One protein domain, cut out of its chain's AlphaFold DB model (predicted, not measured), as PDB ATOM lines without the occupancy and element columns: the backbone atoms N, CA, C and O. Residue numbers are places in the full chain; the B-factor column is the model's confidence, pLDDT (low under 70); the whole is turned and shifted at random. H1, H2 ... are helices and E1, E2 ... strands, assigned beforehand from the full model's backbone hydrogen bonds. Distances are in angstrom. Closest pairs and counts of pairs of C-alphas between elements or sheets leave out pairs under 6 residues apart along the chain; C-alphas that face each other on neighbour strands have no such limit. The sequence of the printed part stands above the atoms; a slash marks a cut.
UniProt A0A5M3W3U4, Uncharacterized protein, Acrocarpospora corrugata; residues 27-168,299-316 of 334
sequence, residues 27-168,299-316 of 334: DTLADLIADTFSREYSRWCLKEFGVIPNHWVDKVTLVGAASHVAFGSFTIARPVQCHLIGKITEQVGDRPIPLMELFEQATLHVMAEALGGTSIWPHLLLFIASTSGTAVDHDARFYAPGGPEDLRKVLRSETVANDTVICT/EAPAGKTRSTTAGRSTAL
ATOM      1  N   ASP A  27     -38.157  19.263  -5.000       98.38
ATOM      2  CA  ASP A  27     -39.023  19.232  -3.805       98.38
ATOM      3  C   ASP A  27     -38.994  17.876  -3.079       98.38
ATOM      4  O   ASP A  27     -38.949  17.833  -1.850       98.38
ATOM      5  N   THR A  28     -38.982  16.763  -3.821       97.88
ATOM      6  CA  THR A  28     -38.903  15.417  -3.238       97.88
ATOM      7  C   THR A  28     -37.544  15.192  -2.579       97.88
ATOM      8  O   THR A  28     -37.485  14.636  -1.484       97.88
ATOM      9  N   LEU A  29     -36.455  15.668  -3.191       98.38
ATOM     10  CA  LEU A  29     -35.118  15.643  -2.596       98.38
ATOM     11  C   LEU A  29     -35.085  16.430  -1.281       98.38
ATOM     12  O   LEU A  29     -34.558  15.928  -0.290       98.38
ATOM     13  N   ALA A  30     -35.688  17.621  -1.236       98.38
ATOM     14  CA  ALA A  30     -35.769  18.425  -0.016       98.38
ATOM     15  C   ALA A  30     -36.523  17.686   1.108       98.38
ATOM     16  O   ALA A  30     -36.025  17.608   2.234       98.38
ATOM     17  N   ASP A  31     -37.674  17.079   0.792       97.00
ATOM     18  CA  ASP A  31     -38.435  16.238   1.728       97.00
ATOM     19  C   ASP A  31     -37.599  15.046   2.238       97.00
ATOM     20  O   ASP A  31     -37.551  14.776   3.442       97.00
ATOM     21  N   LEU A  32     -36.907  14.336   1.340       96.81
ATOM     22  CA  LEU A  32     -36.086  13.173   1.686       96.81
ATOM     23  C   LEU A  32     -34.878  13.545   2.552       96.81
ATOM     24  O   LEU A  32     -34.579  12.825   3.508       96.81
ATOM     25  N   ILE A  33     -34.208  14.663   2.262       98.25
ATOM     26  CA  ILE A  33     -33.080  15.168   3.055       98.25
ATOM     27  C   ILE A  33     -33.551  15.542   4.460       98.25
ATOM     28  O   ILE A  33     -32.943  15.107   5.438       98.25
ATOM     29  N   ALA A  34     -34.663  16.272   4.582       97.00
ATOM     30  CA  ALA A  34     -35.222  16.647   5.879       97.00
ATOM     31  C   ALA A  34     -35.613  15.422   6.723       97.00
ATOM     32  O   ALA A  34     -35.296  15.348   7.915       97.00
ATOM     33  N   ASP A  35     -36.284  14.430   6.122       95.06
ATOM     34  CA  ASP A  35     -36.687  13.213   6.836       95.06
ATOM     35  C   ASP A  35     -35.483  12.339   7.221       95.06
ATOM     36  O   ASP A  35     -35.433  11.817   8.341       95.06
ATOM     37  N   THR A  36     -34.491  12.234   6.333       95.88
ATOM     38  CA  THR A  36     -33.246  11.491   6.577       95.88
ATOM     39  C   THR A  36     -32.434  12.149   7.684       95.88
ATOM     40  O   THR A  36     -32.100  11.470   8.653       95.88
ATOM     41  N   PHE A  37     -32.211  13.466   7.631       97.38
ATOM     42  CA  PHE A  37     -31.546  14.196   8.711       97.38
ATOM     43  C   PHE A  37     -32.276  14.003  10.039       97.38
ATOM     44  O   PHE A  37     -31.662  13.620  11.029       97.38
ATOM     45  N   SER A  38     -33.602  14.194  10.066       95.69
ATOM     46  CA  SER A  38     -34.387  14.002  11.289       95.69
ATOM     47  C   SER A  38     -34.208  12.598  11.865       95.69
ATOM     48  O   SER A  38     -34.262  12.439  13.088       95.69
ATOM     49  N   ARG A  39     -34.070  11.574  11.019       94.38
ATOM     50  CA  ARG A  39     -33.868  10.190  11.447       94.38
ATOM     51  C   ARG A  39     -32.463   9.974  11.996       94.38
ATOM     52  O   ARG A  39     -32.346   9.393  13.073       94.38
ATOM     53  N   GLU A  40     -31.434  10.438  11.295       95.19
ATOM     54  CA  GLU A  40     -30.046  10.268  11.736       95.19
ATOM     55  C   GLU A  40     -29.749  11.093  12.997       95.19
ATOM     56  O   GLU A  40     -29.194  10.551  13.950       95.19
ATOM     57  N   TYR A  41     -30.258  12.327  13.094       96.38
ATOM     58  CA  TYR A  41     -30.249  13.128  14.323       96.38
ATOM     59  C   TYR A  41     -30.885  12.376  15.495       96.38
ATOM     60  O   TYR A  41     -30.285  12.242  16.561       96.38
ATOM     61  N   SER A  42     -32.083  11.818  15.287       95.31
ATOM     62  CA  SER A  42     -32.789  11.068  16.332       95.31
ATOM     63  C   SER A  42     -32.010   9.827  16.770       95.31
ATOM     64  O   SER A  42     -31.939   9.534  17.960       95.31
ATOM     65  N   ARG A  43     -31.421   9.087  15.823       95.38
ATOM     66  CA  ARG A  43     -30.613   7.893  16.118       95.38
ATOM     67  C   ARG A  43     -29.357   8.247  16.898       95.38
ATOM     68  O   ARG A  43     -29.065   7.580  17.886       95.38
ATOM     69  N   TRP A  44     -28.651   9.292  16.473       97.38
ATOM     70  CA  TRP A  44     -27.451   9.772  17.146       97.38
ATOM     71  C   TRP A  44     -27.772  10.209  18.579       97.38
ATOM     72  O   TRP A  44     -27.165   9.707  19.521       97.38
ATOM     73  N   CYS A  45     -28.813  11.026  18.771       96.38
ATOM     74  CA  CYS A  45     -29.225  11.482  20.101       96.38
ATOM     75  C   CYS A  45     -29.688  10.335  21.001       96.38
ATOM     76  O   CYS A  45     -29.357  10.297  22.183       96.38
ATOM     77  N   LEU A  46     -30.440   9.375  20.457       95.38
ATOM     78  CA  LEU A  46     -30.875   8.214  21.226       95.38
ATOM     79  C   LEU A  46     -29.680   7.365  21.676       95.38
ATOM     80  O   LEU A  46     -29.682   6.878  22.803       95.38
ATOM     81  N   LYS A  47     -28.661   7.213  20.824       97.00
ATOM     82  CA  LYS A  47     -27.427   6.499  21.158       97.00
ATOM     83  C   LYS A  47     -26.613   7.229  22.232       97.00
ATOM     84  O   LYS A  47     -26.171   6.587  23.176       97.00
ATOM     85  N   GLU A  48     -26.428   8.541  22.097       97.38
ATOM     86  CA  GLU A  48     -25.550   9.319  22.984       97.38
ATOM     87  C   GLU A  48     -26.229   9.724  24.303       97.38
ATOM     88  O   GLU A  48     -25.595   9.721  25.355       97.38
ATOM     89  N   PHE A  49     -27.523  10.053  24.278       95.81
ATOM     90  CA  PHE A  49     -28.248  10.599  25.433       95.81
ATOM     91  C   PHE A  49     -29.318   9.651  25.992       95.81
ATOM     92  O   PHE A  49     -29.849   9.875  27.084       95.81
ATOM     93  N   GLY A  50     -29.683   8.594  25.258       95.00
ATOM     94  CA  GLY A  50     -30.789   7.706  25.631       95.00
ATOM     95  C   GLY A  50     -32.168   8.371  25.542       95.00
ATOM     96  O   GLY A  50     -33.131   7.858  26.111       95.00
ATOM     97  N   VAL A  51     -32.267   9.534  24.896       92.81
ATOM     98  CA  VAL A  51     -33.502  10.297  24.677       92.81
ATOM     99  C   VAL A  51     -33.302  11.238  23.484       92.81
ATOM    100  O   VAL A  51     -32.188  11.683  23.220       92.81
ATOM    101  N   ILE A  52     -34.371  11.518  22.738       93.44
ATOM    102  CA  ILE A  52     -34.325  12.393  21.560       93.44
ATOM    103  C   ILE A  52     -34.765  13.799  21.989       93.44
ATOM    104  O   ILE A  52     -35.922  13.945  22.392       93.44
ATOM    105  N   PRO A  53     -33.889  14.816  21.924       92.62
ATOM    106  CA  PRO A  53     -34.281  16.198  22.158       92.62
ATOM    107  C   PRO A  53     -35.203  16.723  21.055       92.62
ATOM    108  O   PRO A  53     -35.319  16.132  19.981       92.62
ATOM    109  N   ASN A  54     -35.889  17.834  21.325       89.38
ATOM    110  CA  ASN A  54     -36.812  18.417  20.359       89.38
ATOM    111  C   ASN A  54     -36.057  19.035  19.170       89.38
ATOM    112  O   ASN A  54     -35.039  19.717  19.348       89.38
ATOM    113  N   HIS A  55     -36.582  18.824  17.958       90.75
ATOM    114  CA  HIS A  55     -36.035  19.393  16.728       90.75
ATOM    115  C   HIS A  55     -37.105  19.588  15.641       90.75
ATOM    116  O   HIS A  55     -37.965  18.742  15.409       90.75
ATOM    117  N   TRP A  56     -37.022  20.681  14.895       90.06
ATOM    118  CA  TRP A  56     -37.869  20.953  13.735       90.06
ATOM    119  C   TRP A  56     -36.983  21.350  12.568       90.06
ATOM    120  O   TRP A  56     -36.417  22.439  12.577       90.06
ATOM    121  N   VAL A  57     -36.855  20.461  11.585       90.81
ATOM    122  CA  VAL A  57     -36.024  20.671  10.386       90.81
ATOM    123  C   VAL A  57     -36.831  20.532   9.096       90.81
ATOM    124  O   VAL A  57     -36.328  20.140   8.050       90.81
ATOM    125  N   ASP A  58     -38.119  20.841   9.165       90.50
ATOM    126  CA  ASP A  58     -39.066  20.786   8.050       90.50
ATOM    127  C   ASP A  58     -38.944  21.977   7.082       90.50
ATOM    128  O   ASP A  58     -39.869  22.256   6.326       90.50
ATOM    129  N   LYS A  59     -37.833  22.725   7.127       95.12
ATOM    130  CA  LYS A  59     -37.532  23.860   6.239       95.12
ATOM    131  C   LYS A  59     -36.197  23.633   5.520       95.12
ATOM    132  O   LYS A  59     -35.358  24.529   5.442       95.12
ATOM    133  N   VAL A  60     -35.985  22.423   4.995       97.88
ATOM    134  CA  VAL A  60     -34.885  22.190   4.050       97.88
ATOM    135  C   VAL A  60     -35.233  22.837   2.711       97.88
ATOM    136  O   VAL A  60     -36.320  22.627   2.169       97.88
ATOM    137  N   THR A  61     -34.304  23.639   2.197       98.25
ATOM    138  CA  THR A  61     -34.412  24.326   0.907       98.25
ATOM    139  C   THR A  61     -33.192  24.010   0.055       98.25
ATOM    140  O   THR A  61     -32.056  24.122   0.512       98.25
ATOM    141  N   LEU A  62     -33.434  23.636  -1.195       98.62
ATOM    142  CA  LEU A  62     -32.426  23.388  -2.211       98.62
ATOM    143  C   LEU A  62     -32.485  24.518  -3.235       98.62
ATOM    144  O   LEU A  62     -33.519  24.727  -3.871       98.62
ATOM    145  N   VAL A  63     -31.378  25.232  -3.399       98.50
ATOM    146  CA  VAL A  63     -31.199  26.222  -4.464       98.50
ATOM    147  C   VAL A  63     -30.419  25.551  -5.583       98.50
ATOM    148  O   VAL A  63     -29.299  25.089  -5.359       98.50
ATOM    149  N   GLY A  64     -31.017  25.478  -6.772       98.00
ATOM    150  CA  GLY A  64     -30.410  24.820  -7.923       98.00
ATOM    151  C   GLY A  64     -29.105  25.463  -8.380       98.00
ATOM    152  O   GLY A  64     -28.853  26.653  -8.174       98.00
ATOM    153  N   ALA A  65     -28.283  24.653  -9.039       97.81
ATOM    154  CA  ALA A  65     -27.042  25.091  -9.649       97.81
ATOM    155  C   ALA A  65     -27.306  26.088 -10.784       97.81
ATOM    156  O   ALA A  65     -28.296  25.990 -11.511       97.81
ATOM    157  N   ALA A  66     -26.372  27.016 -10.983       97.56
ATOM    158  CA  ALA A  66     -26.293  27.751 -12.239       97.56
ATOM    159  C   ALA A  66     -25.352  26.989 -13.168       97.56
ATOM    160  O   ALA A  66     -24.176  26.831 -12.839       97.56
ATOM    161  N   SER A  67     -25.861  26.545 -14.316       97.31
ATOM    162  CA  SER A  67     -25.126  25.653 -15.212       97.31
ATOM    163  C   SER A  67     -25.211  26.114 -16.657       97.31
ATOM    164  O   SER A  67     -26.265  26.560 -17.113       97.31
ATOM    165  N   HIS A  68     -24.114  25.954 -17.393       97.44
ATOM    166  CA  HIS A  68     -24.125  26.034 -18.849       97.44
ATOM    167  C   HIS A  68     -24.341  24.625 -19.383       97.44
ATOM    168  O   HIS A  68     -23.506  23.752 -19.157       97.44
ATOM    169  N   VAL A  69     -25.475  24.401 -20.040       97.31
ATOM    170  CA  VAL A  69     -25.894  23.081 -20.521       97.31
ATOM    171  C   VAL A  69     -25.951  23.107 -22.040       97.31
ATOM    172  O   VAL A  69     -26.582  23.992 -22.618       97.31
ATOM    173  N   ALA A  70     -25.305  22.134 -22.671       96.88
ATOM    174  CA  ALA A  70     -25.326  21.919 -24.108       96.88
ATOM    175  C   ALA A  70     -25.497  20.425 -24.400       96.88
ATOM    176  O   ALA A  70     -25.381  19.582 -23.509       96.88
ATOM    177  N   PHE A  71     -25.756  20.078 -25.656       98.06
ATOM    178  CA  PHE A  71     -25.613  18.687 -26.065       98.06
ATOM    179  C   PHE A  71     -24.147  18.257 -25.902       98.06
ATOM    180  O   PHE A  71     -23.227  19.004 -26.239       98.06
ATOM    181  N   GLY A  72     -23.940  17.087 -25.312       97.94
ATOM    182  CA  GLY A  72     -22.646  16.464 -25.070       97.94
ATOM    183  C   GLY A  72     -21.901  16.968 -23.837       97.94
ATOM    184  O   GLY A  72     -20.886  16.374 -23.479       97.94
ATOM    185  N   SER A  73     -22.360  18.029 -23.161       97.50
ATOM    186  CA  SER A  73     -21.639  18.576 -22.004       97.50
ATOM    187  C   SER A  73     -22.468  19.497 -21.108       97.50
ATOM    188  O   SER A  73     -23.468  20.094 -21.509       97.50
ATOM    189  N   PHE A  74     -21.996  19.680 -19.878       97.69
ATOM    190  CA  PHE A  74     -22.415  20.786 -19.029       97.69
ATOM    191  C   PHE A  74     -21.248  21.277 -18.168       97.69
ATOM    192  O   PHE A  74     -20.301  20.541 -17.900       97.69
ATOM    193  N   THR A  75     -21.328  22.521 -17.702       97.69
ATOM    194  CA  THR A  75     -20.435  23.057 -16.666       97.69
ATOM    195  C   THR A  75     -21.252  23.708 -15.559       97.69
ATOM    196  O   THR A  75     -22.274  24.343 -15.823       97.69
ATOM    197  N   ILE A  76     -20.804  23.540 -14.315       98.06
ATOM    198  CA  ILE A  76     -21.441  24.132 -13.136       98.06
ATOM    199  C   ILE A  76     -20.738  25.450 -12.818       98.06
ATOM    200  O   ILE A  76     -19.604  25.455 -12.346       98.06
ATOM    201  N   ALA A  77     -21.415  26.569 -13.069       97.12
ATOM    202  CA  ALA A  77     -20.915  27.905 -12.756       97.12
ATOM    203  C   ALA A  77     -21.154  28.276 -11.285       97.12
ATOM    204  O   ALA A  77     -20.318  28.929 -10.663       97.12
ATOM    205  N   ARG A  78     -22.288  27.855 -10.710       97.75
ATOM    206  CA  ARG A  78     -22.543  27.938  -9.263       97.75
ATOM    207  C   ARG A  78     -23.096  26.612  -8.751       97.75
ATOM    208  O   ARG A  78     -24.034  26.108  -9.368       97.75
ATOM    209  N   PRO A  79     -22.555  26.072  -7.646       98.12
ATOM    210  CA  PRO A  79     -23.012  24.815  -7.070       98.12
ATOM    211  C   PRO A  79     -24.438  24.926  -6.525       98.12
ATOM    212  O   PRO A  79     -24.941  26.019  -6.252       98.12
ATOM    213  N   VAL A  80     -25.060  23.768  -6.335       98.56
ATOM    214  CA  VAL A  80     -26.310  23.627  -5.592       98.56
ATOM    215  C   VAL A  80     -26.066  24.026  -4.137       98.56
ATOM    216  O   VAL A  80     -25.044  23.666  -3.552       98.56
ATOM    217  N   GLN A  81     -27.015  24.740  -3.536       98.62
ATOM    218  CA  GLN A  81     -26.966  25.069  -2.113       98.62
ATOM    219  C   GLN A  81     -28.066  24.334  -1.353       98.62
ATOM    220  O   GLN A  81     -29.243  24.446  -1.694       98.62
ATOM    221  N   CYS A  82     -27.682  23.629  -0.298       98.62
ATOM    222  CA  CYS A  82     -28.565  22.902   0.598       98.62
ATOM    223  C   CYS A  82     -28.643  23.649   1.929       98.62
ATOM    224  O   CYS A  82     -27.670  23.698   2.680       98.62
ATOM    225  N   HIS A  83     -29.803  24.218   2.229       98.56
ATOM    226  CA  HIS A  83     -30.052  24.971   3.454       98.56
ATOM    227  C   HIS A  83     -30.943  24.157   4.376       98.56
ATOM    228  O   HIS A  83     -32.076  23.846   4.015       98.56
ATOM    229  N   LEU A  84     -30.455  23.834   5.570       97.94
ATOM    230  CA  LEU A  84     -31.259  23.273   6.646       97.94
ATOM    231  C   LEU A  84     -31.612  24.392   7.621       97.94
ATOM    232  O   LEU A  84     -30.755  24.912   8.334       97.94
ATOM    233  N   ILE A  85     -32.890  24.762   7.635       96.19
ATOM    234  CA  ILE A  85     -33.418  25.833   8.480       96.19
ATOM    235  C   ILE A  85     -34.339  25.211   9.524       96.19
ATOM    236  O   ILE A  85     -35.144  24.330   9.205       96.19
ATOM    237  N   GLY A  86     -34.234  25.638  10.781       91.62
ATOM    238  CA  GLY A  86     -35.027  24.998  11.820       91.62
ATOM    239  C   GLY A  86     -34.839  25.500  13.239       91.62
ATOM    240  O   GLY A  86     -34.157  26.488  13.506       91.62
ATOM    241  N   LYS A  87     -35.466  24.766  14.160       91.56
ATOM    242  CA  LYS A  87     -35.198  24.865  15.596       91.56
ATOM    243  C   LYS A  87     -34.640  23.548  16.078       91.56
ATOM    244  O   LYS A  87     -35.356  22.549  16.057       91.56
ATOM    245  N   ILE A  88     -33.374  23.521  16.460       92.62
ATOM    246  CA  ILE A  88     -32.659  22.278  16.738       92.62
ATOM    247  C   ILE A  88     -31.966  22.439  18.078       92.62
ATOM    248  O   ILE A  88     -31.352  23.465  18.350       92.62
ATOM    249  N   THR A  89     -32.070  21.421  18.924       93.88
ATOM    250  CA  THR A  89     -31.211  21.345  20.105       93.88
ATOM    251  C   THR A  89     -29.795  21.040  19.621       93.88
ATOM    252  O   THR A  89     -29.580  19.993  19.013       93.88
ATOM    253  N   GLU A  90     -28.852  21.955  19.836       94.31
ATOM    254  CA  GLU A  90     -27.482  21.848  19.302       94.31
ATOM    255  C   GLU A  90     -26.512  21.182  20.282       94.31
ATOM    256  O   GLU A  90     -25.455  20.696  19.884       94.31
ATOM    257  N   GLN A  91     -26.883  21.116  21.562       94.56
ATOM    258  CA  GLN A  91     -26.097  20.492  22.620       94.56
ATOM    259  C   GLN A  91     -26.987  20.001  23.764       94.56
ATOM    260  O   GLN A  91     -28.091  20.506  23.974       94.56
ATOM    261  N   VAL A  92     -26.488  19.029  24.525       95.50
ATOM    262  CA  VAL A  92     -27.098  18.558  25.776       95.50
ATOM    263  C   VAL A  92     -26.023  18.573  26.860       95.50
ATOM    264  O   VAL A  92     -25.061  17.807  26.789       95.50
ATOM    265  N   GLY A  93     -26.168  19.459  27.849       94.25
ATOM    266  CA  GLY A  93     -25.079  19.809  28.764       94.25
ATOM    267  C   GLY A  93     -23.866  20.323  27.983       94.25
ATOM    268  O   GLY A  93     -24.008  21.188  27.118       94.25
ATOM    269  N   ASP A  94     -22.702  19.722  28.230       94.56
ATOM    270  CA  ASP A  94     -21.437  20.055  27.557       94.56
ATOM    271  C   ASP A  94     -21.187  19.245  26.272       94.56
ATOM    272  O   ASP A  94     -20.113  19.327  25.673       94.56
ATOM    273  N   ARG A  95     -22.144  18.408  25.847       96.38
ATOM    274  CA  ARG A  95     -21.982  17.528  24.683       96.38
ATOM    275  C   ARG A  95     -22.639  18.150  23.443       96.38
ATOM    276  O   ARG A  95     -23.870  18.116  23.351       96.38
ATOM    277  N   PRO A  96     -21.859  18.676  22.478       96.44
ATOM    278  CA  PRO A  96     -22.407  19.192  21.230       96.44
ATOM    279  C   PRO A  96     -22.902  18.057  20.332       96.44
ATOM    280  O   PRO A  96     -22.354  16.950  20.334       96.44
ATOM    281  N   ILE A  97     -23.931  18.349  19.544       96.88
ATOM    282  CA  ILE A  97     -24.461  17.463  18.510       96.88
ATOM    283  C   ILE A  97     -23.788  17.826  17.177       96.88
ATOM    284  O   ILE A  97     -23.799  18.999  16.805       96.88
ATOM    285  N   PRO A  98     -23.221  16.864  16.423       97.56
ATOM    286  CA  PRO A  98     -22.489  17.137  15.186       97.56
ATOM    287  C   PRO A  98     -23.450  17.413  14.016       97.56
ATOM    288  O   PRO A  98     -23.584  16.618  13.087       97.56
ATOM    289  N   LEU A  99     -24.166  18.540  14.067       97.31
ATOM    290  CA  LEU A  99     -25.245  18.856  13.124       97.31
ATOM    291  C   LEU A  99     -24.773  18.884  11.667       97.31
ATOM    292  O   LEU A  99     -25.457  18.332  10.807       97.31
ATOM    293  N   MET A 100     -23.617  19.498  11.390       98.00
ATOM    294  CA  MET A 100     -23.096  19.597  10.022       98.00
ATOM    295  C   MET A 100     -22.745  18.222   9.448       98.00
ATOM    296  O   MET A 100     -23.168  17.911   8.342       98.00
ATOM    297  N   GLU A 101     -22.070  17.366  10.220       98.50
ATOM    298  CA  GLU A 101     -21.715  16.008   9.782       98.50
ATOM    299  C   GLU A 101     -22.967  15.172   9.486       98.50
ATOM    300  O   GLU A 101     -23.049  14.493   8.462       98.50
ATOM    301  N   LEU A 102     -23.984  15.256  10.352       98.31
ATOM    302  CA  LEU A 102     -25.257  14.559  10.156       98.31
ATOM    303  C   LEU A 102     -26.010  15.082   8.925       98.31
ATOM    304  O   LEU A 102     -26.630  14.300   8.198       98.31
ATOM    305  N   PHE A 103     -25.974  16.395   8.684       98.50
ATOM    306  CA  PHE A 103     -26.615  17.016   7.525       98.50
ATOM    307  C   PHE A 103     -25.910  16.675   6.217       98.50
ATOM    308  O   PHE A 103     -26.576  16.346   5.233       98.50
ATOM    309  N   GLU A 104     -24.583  16.670   6.221       98.56
ATOM    310  CA  GLU A 104     -23.769  16.238   5.094       98.56
ATOM    311  C   GLU A 104     -24.038  14.777   4.745       98.56
ATOM    312  O   GLU A 104     -24.423  14.481   3.615       98.56
ATOM    313  N   GLN A 105     -23.963  13.871   5.721       98.25
ATOM    314  CA  GLN A 105     -24.238  12.449   5.504       98.25
ATOM    315  C   GLN A 105     -25.650  12.209   4.958       98.25
ATOM    316  O   GLN A 105     -25.818  11.460   3.993       98.25
ATOM    317  N   ALA A 106     -26.664  12.865   5.534       98.00
ATOM    318  CA  ALA A 106     -28.040  12.762   5.059       98.00
ATOM    319  C   ALA A 106     -28.184  13.265   3.614       98.00
ATOM    320  O   ALA A 106     -28.823  12.605   2.793       98.00
ATOM    321  N   THR A 107     -27.566  14.404   3.294       98.56
ATOM    322  CA  THR A 107     -27.617  15.011   1.959       98.56
ATOM    323  C   THR A 107     -26.923  14.131   0.926       98.56
ATOM    324  O   THR A 107     -27.531  13.792  -0.087       98.56
ATOM    325  N   LEU A 108     -25.684  13.707   1.184       98.44
ATOM    326  CA  LEU A 108     -24.910  12.872   0.262       98.44
ATOM    327  C   LEU A 108     -25.594  11.527   0.005       98.44
ATOM    328  O   LEU A 108     -25.659  11.090  -1.145       98.44
ATOM    329  N   HIS A 109     -26.144  10.904   1.052       97.94
ATOM    330  CA  HIS A 109     -26.884   9.650   0.943       97.94
ATOM    331  C   HIS A 109     -28.134   9.796   0.068       97.94
ATOM    332  O   HIS A 109     -28.301   9.025  -0.876       97.94
ATOM    333  N   VAL A 110     -28.976  10.803   0.337       98.38
ATOM    334  CA  VAL A 110     -30.199  11.034  -0.449       98.38
ATOM    335  C   VAL A 110     -29.863  11.359  -1.897       98.38
ATOM    336  O   VAL A 110     -30.465  10.777  -2.793       98.38
ATOM    337  N   MET A 111     -28.889  12.239  -2.142       97.94
ATOM    338  CA  MET A 111     -28.479  12.592  -3.502       97.94
ATOM    339  C   MET A 111     -27.970  11.367  -4.270       97.94
ATOM    340  O   MET A 111     -28.366  11.162  -5.415       97.94
ATOM    341  N   ALA A 112     -27.151  10.524  -3.635       97.62
ATOM    342  CA  ALA A 112     -26.623   9.321  -4.270       97.62
ATOM    343  C   ALA A 112     -27.718   8.303  -4.613       97.62
ATOM    344  O   ALA A 112     -27.745   7.772  -5.722       97.62
ATOM    345  N   GLU A 113     -28.637   8.045  -3.681       96.62
ATOM    346  CA  GLU A 113     -29.715   7.075  -3.886       96.62
ATOM    347  C   GLU A 113     -30.768   7.577  -4.886       96.62
ATOM    348  O   GLU A 113     -31.227   6.820  -5.746       96.62
ATOM    349  N   ALA A 114     -31.149   8.852  -4.790       97.06
ATOM    350  CA  ALA A 114     -32.197   9.435  -5.618       97.06
ATOM    351  C   ALA A 114     -31.735   9.696  -7.054       97.06
ATOM    352  O   ALA A 114     -32.511   9.464  -7.979       97.06
ATOM    353  N   LEU A 115     -30.496  10.157  -7.251       96.94
ATOM    354  CA  LEU A 115     -29.950  10.485  -8.575       96.94
ATOM    355  C   LEU A 115     -29.167   9.326  -9.208       96.94
ATOM    356  O   LEU A 115     -28.714   9.437 -10.342       96.94
ATOM    357  N   GLY A 116     -29.008   8.208  -8.493       94.06
ATOM    358  CA  GLY A 116     -28.342   7.010  -9.007       94.06
ATOM    359  C   GLY A 116     -26.820   7.134  -9.136       94.06
ATOM    360  O   GLY A 116     -26.210   6.363  -9.874       94.06
ATOM    361  N   GLY A 117     -26.191   8.085  -8.438       93.69
ATOM    362  CA  GLY A 117     -24.748   8.301  -8.515       93.69
ATOM    363  C   GLY A 117     -24.247   9.483  -7.689       93.69
ATOM    364  O   GLY A 117     -25.010  10.222  -7.079       93.69
ATOM    365  N   THR A 118     -22.930   9.670  -7.671       97.44
ATOM    366  CA  THR A 118     -22.242  10.642  -6.801       97.44
ATOM    367  C   THR A 118     -21.750  11.885  -7.542       97.44
ATOM    368  O   THR A 118     -21.065  12.724  -6.961       97.44
ATOM    369  N   SER A 119     -22.110  12.040  -8.820       96.00
ATOM    370  CA  SER A 119     -21.629  13.125  -9.687       96.00
ATOM    371  C   SER A 119     -21.974  14.522  -9.167       96.00
ATOM    372  O   SER A 119     -21.232  15.464  -9.421       96.00
ATOM    373  N   ILE A 120     -23.061  14.660  -8.406       97.31
ATOM    374  CA  ILE A 120     -23.463  15.934  -7.802       97.31
ATOM    375  C   ILE A 120     -22.630  16.314  -6.568       97.31
ATOM    376  O   ILE A 120     -22.585  17.489  -6.226       97.31
ATOM    377  N   TRP A 121     -21.962  15.365  -5.896       97.81
ATOM    378  CA  TRP A 121     -21.302  15.602  -4.601       97.81
ATOM    379  C   TRP A 121     -20.313  16.777  -4.595       97.81
ATOM    380  O   TRP A 121     -20.407  17.602  -3.687       97.81
ATOM    381  N   PRO A 122     -19.426  16.939  -5.599       97.62
ATOM    382  CA  PRO A 122     -18.487  18.064  -5.631       97.62
ATOM    383  C   PRO A 122     -19.165  19.427  -5.848       97.62
ATOM    384  O   PRO A 122     -18.510  20.464  -5.784       97.62
ATOM    385  N   HIS A 123     -20.466  19.435  -6.144       97.75
ATOM    386  CA  HIS A 123     -21.252  20.609  -6.506       97.75
ATOM    387  C   HIS A 123     -22.318  20.948  -5.455       97.75
ATOM    388  O   HIS A 123     -23.310  21.599  -5.789       97.75
ATOM    389  N   LEU A 124     -22.127  20.519  -4.205       98.31
ATOM    390  CA  LEU A 124     -23.015  20.807  -3.077       98.31
ATOM    391  C   LEU A 124     -22.339  21.760  -2.086       98.31
ATOM    392  O   LEU A 124     -21.209  21.532  -1.663       98.31
ATOM    393  N   LEU A 125     -23.057  22.803  -1.671       98.50
ATOM    394  CA  LEU A 125     -22.700  23.659  -0.537       98.50
ATOM    395  C   LEU A 125     -23.780  23.560   0.535       98.50
ATOM    396  O   LEU A 125     -24.959  23.723   0.231       98.50
ATOM    397  N   LEU A 126     -23.386  23.299   1.780       98.56
ATOM    398  CA  LEU A 126     -24.316  23.040   2.875       98.56
ATOM    399  C   LEU A 126     -24.303  24.179   3.894       98.56
ATOM    400  O   LEU A 126     -23.246  24.663   4.296       98.56
ATOM    401  N   PHE A 127     -25.495  24.570   4.337       98.38
ATOM    402  CA  PHE A 127     -25.706  25.635   5.309       98.38
ATOM    403  C   PHE A 127     -26.727  25.194   6.354       98.38
ATOM    404  O   PHE A 127     -27.750  24.594   6.019       98.38
ATOM    405  N   ILE A 128     -26.469  25.527   7.618       97.50
ATOM    406  CA  ILE A 128     -27.408  25.316   8.720       97.50
ATOM    407  C   ILE A 128     -27.750  26.676   9.321       97.50
ATOM    408  O   ILE A 128     -26.863  27.421   9.728       97.50
ATOM    409  N   ALA A 129     -29.045  26.976   9.387       95.00
ATOM    410  CA  ALA A 129     -29.588  28.128  10.089       95.00
ATOM    411  C   ALA A 129     -30.567  27.630  11.158       95.00
ATOM    412  O   ALA A 129     -31.750  27.394  10.898       95.00
ATOM    413  N   SER A 130     -30.048  27.423  12.364       90.19
ATOM    414  CA  SER A 130     -30.802  26.926  13.512       90.19
ATOM    415  C   SER A 130     -31.053  28.048  14.521       90.19
ATOM    416  O   SER A 130     -30.256  28.972  14.662       90.19
ATOM    417  N   THR A 131     -32.197  27.984  15.202       85.00
ATOM    418  CA  THR A 131     -32.526  28.870  16.324       85.00
ATOM    419  C   THR A 131     -33.010  28.056  17.520       85.00
ATOM    420  O   THR A 131     -33.783  27.110  17.377       85.00
ATOM    421  N   SER A 132     -32.595  28.439  18.724       80.31
ATOM    422  CA  SER A 132     -32.919  27.738  19.978       80.31
ATOM    423  C   SER A 132     -33.785  28.571  20.929       80.31
ATOM    424  O   SER A 132     -33.925  28.237  22.101       80.31
ATOM    425  N   GLY A 133     -34.399  29.651  20.432       78.94
ATOM    426  CA  GLY A 133     -35.214  30.548  21.254       78.94
ATOM    427  C   GLY A 133     -36.387  29.829  21.928       78.94
ATOM    428  O   GLY A 133     -37.173  29.146  21.262       78.94
ATOM    429  N   THR A 134     -36.517  30.012  23.238       80.00
ATOM    430  CA  THR A 134     -37.641  29.561  24.069       80.00
ATOM    431  C   THR A 134     -38.416  30.778  24.570       80.00
ATOM    432  O   THR A 134     -37.826  31.791  24.942       80.00
ATOM    433  N   ALA A 135     -39.746  30.705  24.525       80.69
ATOM    434  CA  ALA A 135     -40.632  31.706  25.113       80.69
ATOM    435  C   ALA A 135     -41.257  31.145  26.404       80.69
ATOM    436  O   ALA A 135     -41.003  30.002  26.777       80.69
ATOM    437  N   VAL A 136     -42.026  31.972  27.121       85.12
ATOM    438  CA  VAL A 136     -42.599  31.635  28.446       85.12
ATOM    439  C   VAL A 136     -43.609  30.481  28.421       85.12
ATOM    440  O   VAL A 136     -44.015  29.998  29.473       85.12
ATOM    441  N   ASP A 137     -44.035  30.070  27.231       81.50
ATOM    442  CA  ASP A 137     -44.922  28.943  26.958       81.50
ATOM    443  C   ASP A 137     -44.193  27.588  26.881       81.50
ATOM    444  O   ASP A 137     -44.854  26.563  26.726       81.50
ATOM    445  N   HIS A 138     -42.868  27.572  27.049       84.25
ATOM    446  CA  HIS A 138     -42.044  26.368  27.152       84.25
ATOM    447  C   HIS A 138     -41.093  26.424  28.359       84.25
ATOM    448  O   HIS A 138     -40.730  27.502  28.836       84.25
ATOM    449  N   ASP A 139     -40.612  25.265  28.825       86.81
ATOM    450  CA  ASP A 139     -39.463  25.214  29.742       86.81
ATOM    451  C   ASP A 139     -38.268  25.944  29.098       86.81
ATOM    452  O   ASP A 139     -37.910  25.708  27.939       86.81
ATOM    453  N   ALA A 140     -37.615  26.827  29.859       86.56
ATOM    454  CA  ALA A 140     -36.479  27.618  29.384       86.56
ATOM    455  C   ALA A 140     -35.347  26.754  28.792       86.56
ATOM    456  O   ALA A 140     -34.592  27.222  27.940       86.56
ATOM    457  N   ARG A 141     -35.254  25.485  29.205       89.12
ATOM    458  CA  ARG A 141     -34.232  24.514  28.799       89.12
ATOM    459  C   ARG A 141     -34.686  23.594  27.664       89.12
ATOM    460  O   ARG A 141     -33.980  22.645  27.338       89.12
ATOM    461  N   PHE A 142     -35.821  23.869  27.017       89.25
ATOM    462  CA  PHE A 142     -36.379  23.030  25.948       89.25
ATOM    463  C   PHE A 142     -35.426  22.774  24.770       89.25
ATOM    464  O   PHE A 142     -35.395  21.660  24.249       89.25
ATOM    465  N   TYR A 143     -34.603  23.761  24.404       90.25
ATOM    466  CA  TYR A 143     -33.535  23.626  23.395       90.25
ATOM    467  C   TYR A 143     -32.116  23.705  23.978       90.25
ATOM    468  O   TYR A 143     -31.144  23.713  23.225       90.25
ATOM    469  N   ALA A 144     -31.990  23.782  25.304       90.62
ATOM    470  CA  ALA A 144     -30.717  23.887  26.013       90.62
ATOM    471  C   ALA A 144     -30.753  23.085  27.331       90.62
ATOM    472  O   ALA A 144     -30.589  23.656  28.413       90.62
ATOM    473  N   PRO A 145     -31.027  21.769  27.273       93.06
ATOM    474  CA  PRO A 145     -31.087  20.937  28.468       93.06
ATOM    475  C   PRO A 145     -29.707  20.836  29.125       93.06
ATOM    476  O   PRO A 145     -28.699  20.647  28.442       93.06
ATOM    477  N   GLY A 146     -29.659  20.867  30.459       94.00
ATOM    478  CA  GLY A 146     -28.401  20.774  31.218       94.00
ATOM    479  C   GLY A 146     -27.762  19.379  31.212       94.00
ATOM    480  O   GLY A 146     -26.640  19.200  31.673       94.00
ATOM    481  N   GLY A 147     -28.470  18.371  30.701       95.56
ATOM    482  CA  GLY A 147     -27.993  16.996  30.593       95.56
ATOM    483  C   GLY A 147     -29.122  16.021  30.247       95.56
ATOM    484  O   GLY A 147     -30.281  16.428  30.145       95.56
ATOM    485  N   PRO A 148     -28.831  14.717  30.100       93.75
ATOM    486  CA  PRO A 148     -29.834  13.730  29.693       93.75
ATOM    487  C   PRO A 148     -31.011  13.585  30.665       93.75
ATOM    488  O   PRO A 148     -32.151  13.418  30.240       93.75
ATOM    489  N   GLU A 149     -30.755  13.651  31.974       94.00
ATOM    490  CA  GLU A 149     -31.820  13.562  32.979       94.00
ATOM    491  C   GLU A 149     -32.710  14.807  32.974       94.00
ATOM    492  O   GLU A 149     -33.931  14.708  33.081       94.00
ATOM    493  N   ASP A 150     -32.102  15.974  32.783       92.75
ATOM    494  CA  ASP A 150     -32.829  17.230  32.640       92.75
ATOM    495  C   ASP A 150     -33.700  17.227  31.380       92.75
ATOM    496  O   ASP A 150     -34.896  17.499  31.440       92.75
ATOM    497  N   LEU A 151     -33.138  16.773  30.258       92.75
ATOM    498  CA  LEU A 151     -33.860  16.599  29.005       92.75
ATOM    499  C   LEU A 151     -35.089  15.691  29.168       92.75
ATOM    500  O   LEU A 151     -36.166  16.004  28.665       92.75
ATOM    501  N   ARG A 152     -34.973  14.582  29.912       92.56
ATOM    502  CA  ARG A 152     -36.129  13.714  30.203       92.56
ATOM    503  C   ARG A 152     -37.207  14.430  31.007       92.56
ATOM    504  O   ARG A 152     -38.385  14.199  30.744       92.56
ATOM    505  N   LYS A 153     -36.831  15.257  31.984       91.81
ATOM    506  CA  LYS A 153     -37.787  16.032  32.790       91.81
ATOM    507  C   LYS A 153     -38.524  17.047  31.927       91.81
ATOM    508  O   LYS A 153     -39.750  17.041  31.928       91.81
ATOM    509  N   VAL A 154     -37.781  17.816  31.135       89.62
ATOM    510  CA  VAL A 154     -38.327  18.819  30.214       89.62
ATOM    511  C   VAL A 154     -39.293  18.184  29.207       89.62
ATOM    512  O   VAL A 154     -40.419  18.636  29.042       89.62
ATOM    513  N   LEU A 155     -38.928  17.064  28.579       88.44
ATOM    514  CA  LEU A 155     -39.819  16.397  27.619       88.44
ATOM    515  C   LEU A 155     -41.070  15.779  28.265       88.44
ATOM    516  O   LEU A 155     -42.073  15.580  27.583       88.44
ATOM    517  N   ARG A 156     -41.034  15.457  29.566       87.50
ATOM    518  CA  ARG A 156     -42.213  14.971  30.305       87.50
ATOM    519  C   ARG A 156     -43.188  16.092  30.664       87.50
ATOM    520  O   ARG A 156     -44.372  15.799  30.810       87.50
ATOM    521  N   SER A 157     -42.725  17.333  30.810       85.62
ATOM    522  CA  SER A 157     -43.616  18.491  30.957       85.62
ATOM    523  C   SER A 157     -44.177  18.957  29.609       85.62
ATOM    524  O   SER A 157     -45.335  19.355  29.532       85.62
ATOM    525  N   GLU A 158     -43.408  18.811  28.529       83.19
ATOM    526  CA  GLU A 158     -43.739  19.277  27.173       83.19
ATOM    527  C   GLU A 158     -44.489  18.213  26.342       83.19
ATOM    528  O   GLU A 158     -44.049  17.786  25.274       83.19
ATOM    529  N   THR A 159     -45.623  17.730  26.861       75.62
ATOM    530  CA  THR A 159     -46.402  16.625  26.248       75.62
ATOM    531  C   THR A 159     -47.581  17.082  25.391       75.62
ATOM    532  O   THR A 159     -48.245  16.262  24.751       75.62
ATOM    533  N   VAL A 160     -47.864  18.383  25.380       78.12
ATOM    534  CA  VAL A 160     -48.977  18.958  24.624       78.12
ATOM    535  C   VAL A 160     -48.641  19.067  23.138       78.12
ATOM    536  O   VAL A 160     -47.479  19.066  22.732       78.12
ATOM    537  N   ALA A 161     -49.680  19.141  22.302       74.25
ATOM    538  CA  ALA A 161     -49.489  19.364  20.877       74.25
ATOM    539  C   ALA A 161     -48.777  20.703  20.659       74.25
ATOM    540  O   ALA A 161     -49.211  21.728  21.180       74.25
ATOM    541  N   ASN A 162     -47.717  20.674  19.858       76.00
ATOM    542  CA  ASN A 162     -46.891  21.843  19.576       76.00
ATOM    543  C   ASN A 162     -47.616  22.940  18.777       76.00
ATOM    544  O   ASN A 162     -47.162  24.076  18.767       76.00
ATOM    545  N   ASP A 163     -48.679  22.588  18.051       78.88
ATOM    546  CA  ASP A 163     -49.387  23.508  17.168       78.88
ATOM    547  C   ASP A 163     -50.846  23.068  16.941       78.88
ATOM    548  O   ASP A 163     -51.212  21.892  17.095       78.88
ATOM    549  N   THR A 164     -51.696  24.018  16.555       83.31
ATOM    550  CA  THR A 164     -53.093  23.787  16.177       83.31
ATOM    551  C   THR A 164     -53.182  23.515  14.679       83.31
ATOM    552  O   THR A 164     -53.468  24.395  13.874       83.31
ATOM    553  N   VAL A 165     -52.963  22.254  14.311       81.50
ATOM    554  CA  VAL A 165     -52.900  21.826  12.907       81.50
ATOM    555  C   VAL A 165     -54.160  21.101  12.445       81.50
ATOM    556  O   VAL A 165     -54.846  20.423  13.218       81.50
ATOM    557  N   ILE A 166     -54.427  21.192  11.143       79.94
ATOM    558  CA  ILE A 166     -55.409  20.357  10.450       79.94
ATOM    559  C   ILE A 166     -54.654  19.276   9.679       79.94
ATOM    560  O   ILE A 166     -53.851  19.562   8.791       79.94
ATOM    561  N   CYS A 167     -54.953  18.018   9.989       77.75
ATOM    562  CA  CYS A 167     -54.460  16.872   9.237       77.75
ATOM    563  C   CYS A 167     -55.628  16.195   8.528       77.75
ATOM    564  O   CYS A 167     -56.662  15.932   9.142       77.75
ATOM    565  N   THR A 168     -55.451  15.886   7.248       75.56
ATOM    566  CA  THR A 168     -56.416  15.099   6.480       75.56
ATOM    567  C   THR A 168     -55.819  13.747   6.132       75.56
ATOM    568  O   THR A 168     -54.601  13.591   6.005       75.56
ATOM    569  N   GLU A 299     -49.765  20.395   6.026       83.88
ATOM    570  CA  GLU A 299     -48.655  19.964   6.867       83.88
ATOM    571  C   GLU A 299     -47.607  19.170   6.080       83.88
ATOM    572  O   GLU A 299     -47.900  18.109   5.524       83.88
ATOM    573  N   ALA A 300     -46.364  19.650   6.103       85.56
ATOM    574  CA  ALA A 300     -45.202  18.887   5.667       85.56
ATOM    575  C   ALA A 300     -44.785  17.921   6.789       85.56
ATOM    576  O   ALA A 300     -44.440  18.402   7.868       85.56
ATOM    577  N   PRO A 301     -44.836  16.588   6.605       82.44
ATOM    578  CA  PRO A 301     -44.437  15.641   7.646       82.44
ATOM    579  C   PRO A 301     -42.918  15.419   7.714       82.44
ATOM    580  O   PRO A 301     -42.421  14.980   8.754       82.44
ATOM    581  N   ALA A 302     -42.190  15.680   6.626       86.06
ATOM    582  CA  ALA A 302     -40.743  15.513   6.556       86.06
ATOM    583  C   ALA A 302     -40.033  16.461   7.537       86.06
ATOM    584  O   ALA A 302     -40.408  17.620   7.668       86.06
ATOM    585  N   GLY A 303     -39.025  15.960   8.256       80.56
ATOM    586  CA  GLY A 303     -38.184  16.781   9.138       80.56
ATOM    587  C   GLY A 303     -38.730  17.128  10.538       80.56
ATOM    588  O   GLY A 303     -37.988  17.660  11.360       80.56
ATOM    589  N   LYS A 304     -39.986  16.804  10.868       81.62
ATOM    590  CA  LYS A 304     -40.582  17.051  12.207       81.62
ATOM    591  C   LYS A 304     -40.310  15.916  13.198       81.62
ATOM    592  O   LYS A 304     -40.411  14.763  12.800       81.62
ATOM    593  N   THR A 305     -40.041  16.146  14.487       71.56
ATOM    594  CA  THR A 305     -39.911  15.037  15.465       71.56
ATOM    595  C   THR A 305     -41.212  14.225  15.601       71.56
ATOM    596  O   THR A 305     -42.319  14.748  15.488       71.56
ATOM    597  N   ARG A 306     -41.099  12.915  15.867       59.28
ATOM    598  CA  ARG A 306     -42.257  12.013  16.042       59.28
ATOM    599  C   ARG A 306     -42.968  12.134  17.398       59.28
ATOM    600  O   ARG A 306     -44.106  11.697  17.506       59.28
ATOM    601  N   SER A 307     -42.306  12.659  18.427       54.78
ATOM    602  CA  SER A 307     -42.814  12.653  19.808       54.78
ATOM    603  C   SER A 307     -43.828  13.761  20.090       54.78
ATOM    604  O   SER A 307     -44.831  13.498  20.740       54.78
ATOM    605  N   THR A 308     -43.596  14.972  19.582       52.91
ATOM    606  CA  THR A 308     -44.367  16.175  19.960       52.91
ATOM    607  C   THR A 308     -45.140  16.802  18.801       52.91
ATOM    608  O   THR A 308     -46.036  17.615  19.024       52.91
ATOM    609  N   THR A 309     -44.831  16.438  17.548       56.81
ATOM    610  CA  THR A 309     -45.411  17.132  16.390       56.81
ATOM    611  C   THR A 309     -46.687  16.470  15.876       56.81
ATOM    612  O   THR A 309     -46.642  15.451  15.177       56.81
ATOM    613  N   ALA A 310     -47.832  17.098  16.155       54.81
ATOM    614  CA  ALA A 310     -49.153  16.583  15.784       54.81
ATOM    615  C   ALA A 310     -49.317  16.384  14.264       54.81
ATOM    616  O   ALA A 310     -49.938  15.407  13.840       54.81
ATOM    617  N   GLY A 311     -48.700  17.249  13.448       50.66
ATOM    618  CA  GLY A 311     -48.741  17.172  11.984       50.66
ATOM    619  C   GLY A 311     -48.132  15.883  11.420       50.66
ATOM    620  O   GLY A 311     -48.766  15.189  10.624       50.66
ATOM    621  N   ARG A 312     -46.925  15.505  11.870       62.53
ATOM    622  CA  ARG A 312     -46.234  14.292  11.389       62.53
ATOM    623  C   ARG A 312     -46.904  13.024  11.907       62.53
ATOM    624  O   ARG A 312     -47.156  12.112  11.122       62.53
ATOM    625  N   SER A 313     -47.193  12.960  13.205       56.50
ATOM    626  CA  SER A 313     -47.752  11.757  13.833       56.50
ATOM    627  C   SER A 313     -49.126  11.409  13.261       56.50
ATOM    628  O   SER A 313     -49.364  10.258  12.896       56.50
ATOM    629  N   THR A 314     -49.987  12.413  13.073       55.47
ATOM    630  CA  THR A 314     -51.317  12.219  12.482       55.47
ATOM    631  C   THR A 314     -51.229  11.861  10.997       55.47
ATOM    632  O   THR A 314     -51.866  10.903  10.568       55.47
ATOM    633  N   ALA A 315     -50.392  12.548  10.208       55.81
ATOM    634  CA  ALA A 315     -50.226  12.240   8.783       55.81
ATOM    635  C   ALA A 315     -49.681  10.818   8.538       55.81
ATOM    636  O   ALA A 315     -50.153  10.115   7.644       55.81
ATOM    637  N   LEU A 316     -48.714  10.362   9.344       59.28
ATOM    638  CA  LEU A 316     -48.176   9.001   9.247       59.28
ATOM    639  C   LEU A 316     -49.194   7.944   9.679       59.28
ATOM    640  O   LEU A 316     -49.284   6.903   9.030       59.28
TER     641      LEU A 316
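Overview. This is residues 27 to 168 and 299 to 316 of the 334 residues of an uncharacterized protein of Acrocarpospora corrugata (UniProt A0A5M3W3U4). A three-stranded sheet, E1, E4 and E5, has two helices, H1 and H2, packed over one face, and at one end E1 and E4 run on into a hairpin arm, E2 and E3, whose tip, residues 69 to 74, sticks out. H3 lies beyond the opposite end of the sheet, and the short H4 is set off to the side of H1. The printed part has 160 residues, with four named helices and five named strands in the order H1 E1 E2 E3 E4 H2 E5 H3 H4. The class is mixed, helices and strands; the larger sheet has the order E1, E4, E5 and is mixed, while E2 and E3 are antiparallel. The whole is compact, with a radius of gyration of the C-alphas of 17.6 A and spans of 60 by 40 by 25 A.

Along the chain. H1, residues 27 to 49, begins at C-alpha 27 (-39.023, 19.232, -3.805) and is 32.3 A long. E1, residues 55 to 63, is 22.8 A long. E2 is residues 66 to 70 and E3 residues 73 to 78. E4, residues 80 to 88, measures 23.3 A. H2, residues 99 to 115, measures 23.7 A, and E5, residues 124 to 130, 19.3 A. H3 is residues 148 to 157. H4, residues 310 to 316, ends at C-alpha 316 (-48.176, 9.001, 9.247).

Arrangement. In the sheet, which is twisted, with C-alphas up to 4.1 A off its best plane, E1 and E4 are antiparallel at 164 degrees, with N 56 and O 87 at 2.8 A. E4 and E5 are parallel at 19 degrees, with N 82 and O 125 at 2.8 A. E4, H2 and E5 form a strand-helix-strand unit, two parallel neighbour strands with a helix between, and its crossover is right-handed. H1 and H2 lie on the same face, making two layers, helices over a sheet. H1 is over E1 and E4 at a height of 9.6 A over the sheet; its closest C-alphas to E1 are those of Ala 30 and Val 60, 5.6 A apart. H2 is over E4 and E5, also at a height of 9.6 A. H1 and H2 touch at a steep tilt of 42 degrees, opposite ways, with the C-alphas of Phe 37 and Ala 106 closest at 5.3 A. E1 runs on into E2 at 43 degrees, and E3 into E4 at 43 degrees. The hairpin E2 and E3 has N 68 and O 75 at 2.9 A. H3 is close to H1 but not clearly touching, the C-alphas of Phe 49 and Pro 148 being closest at 5.5 A. H4 is apart from H1, H2 and H3. In H1, H2, H3 and H4 every O i to N i+4 pair is within hydrogen-bond range.

Size, cuts and confidence. The C-alphas of Phe 71 and Lys 153, the two farthest apart, are 60.2 A apart. Residues 169 to 298 are not printed, and C-alphas 168 and 299 are 9.2 A apart across the cut. The link from E5 to H3, 17 residues, is long. The mean pLDDT of the printed part is 90.4; residues 306 to 316 are under 70.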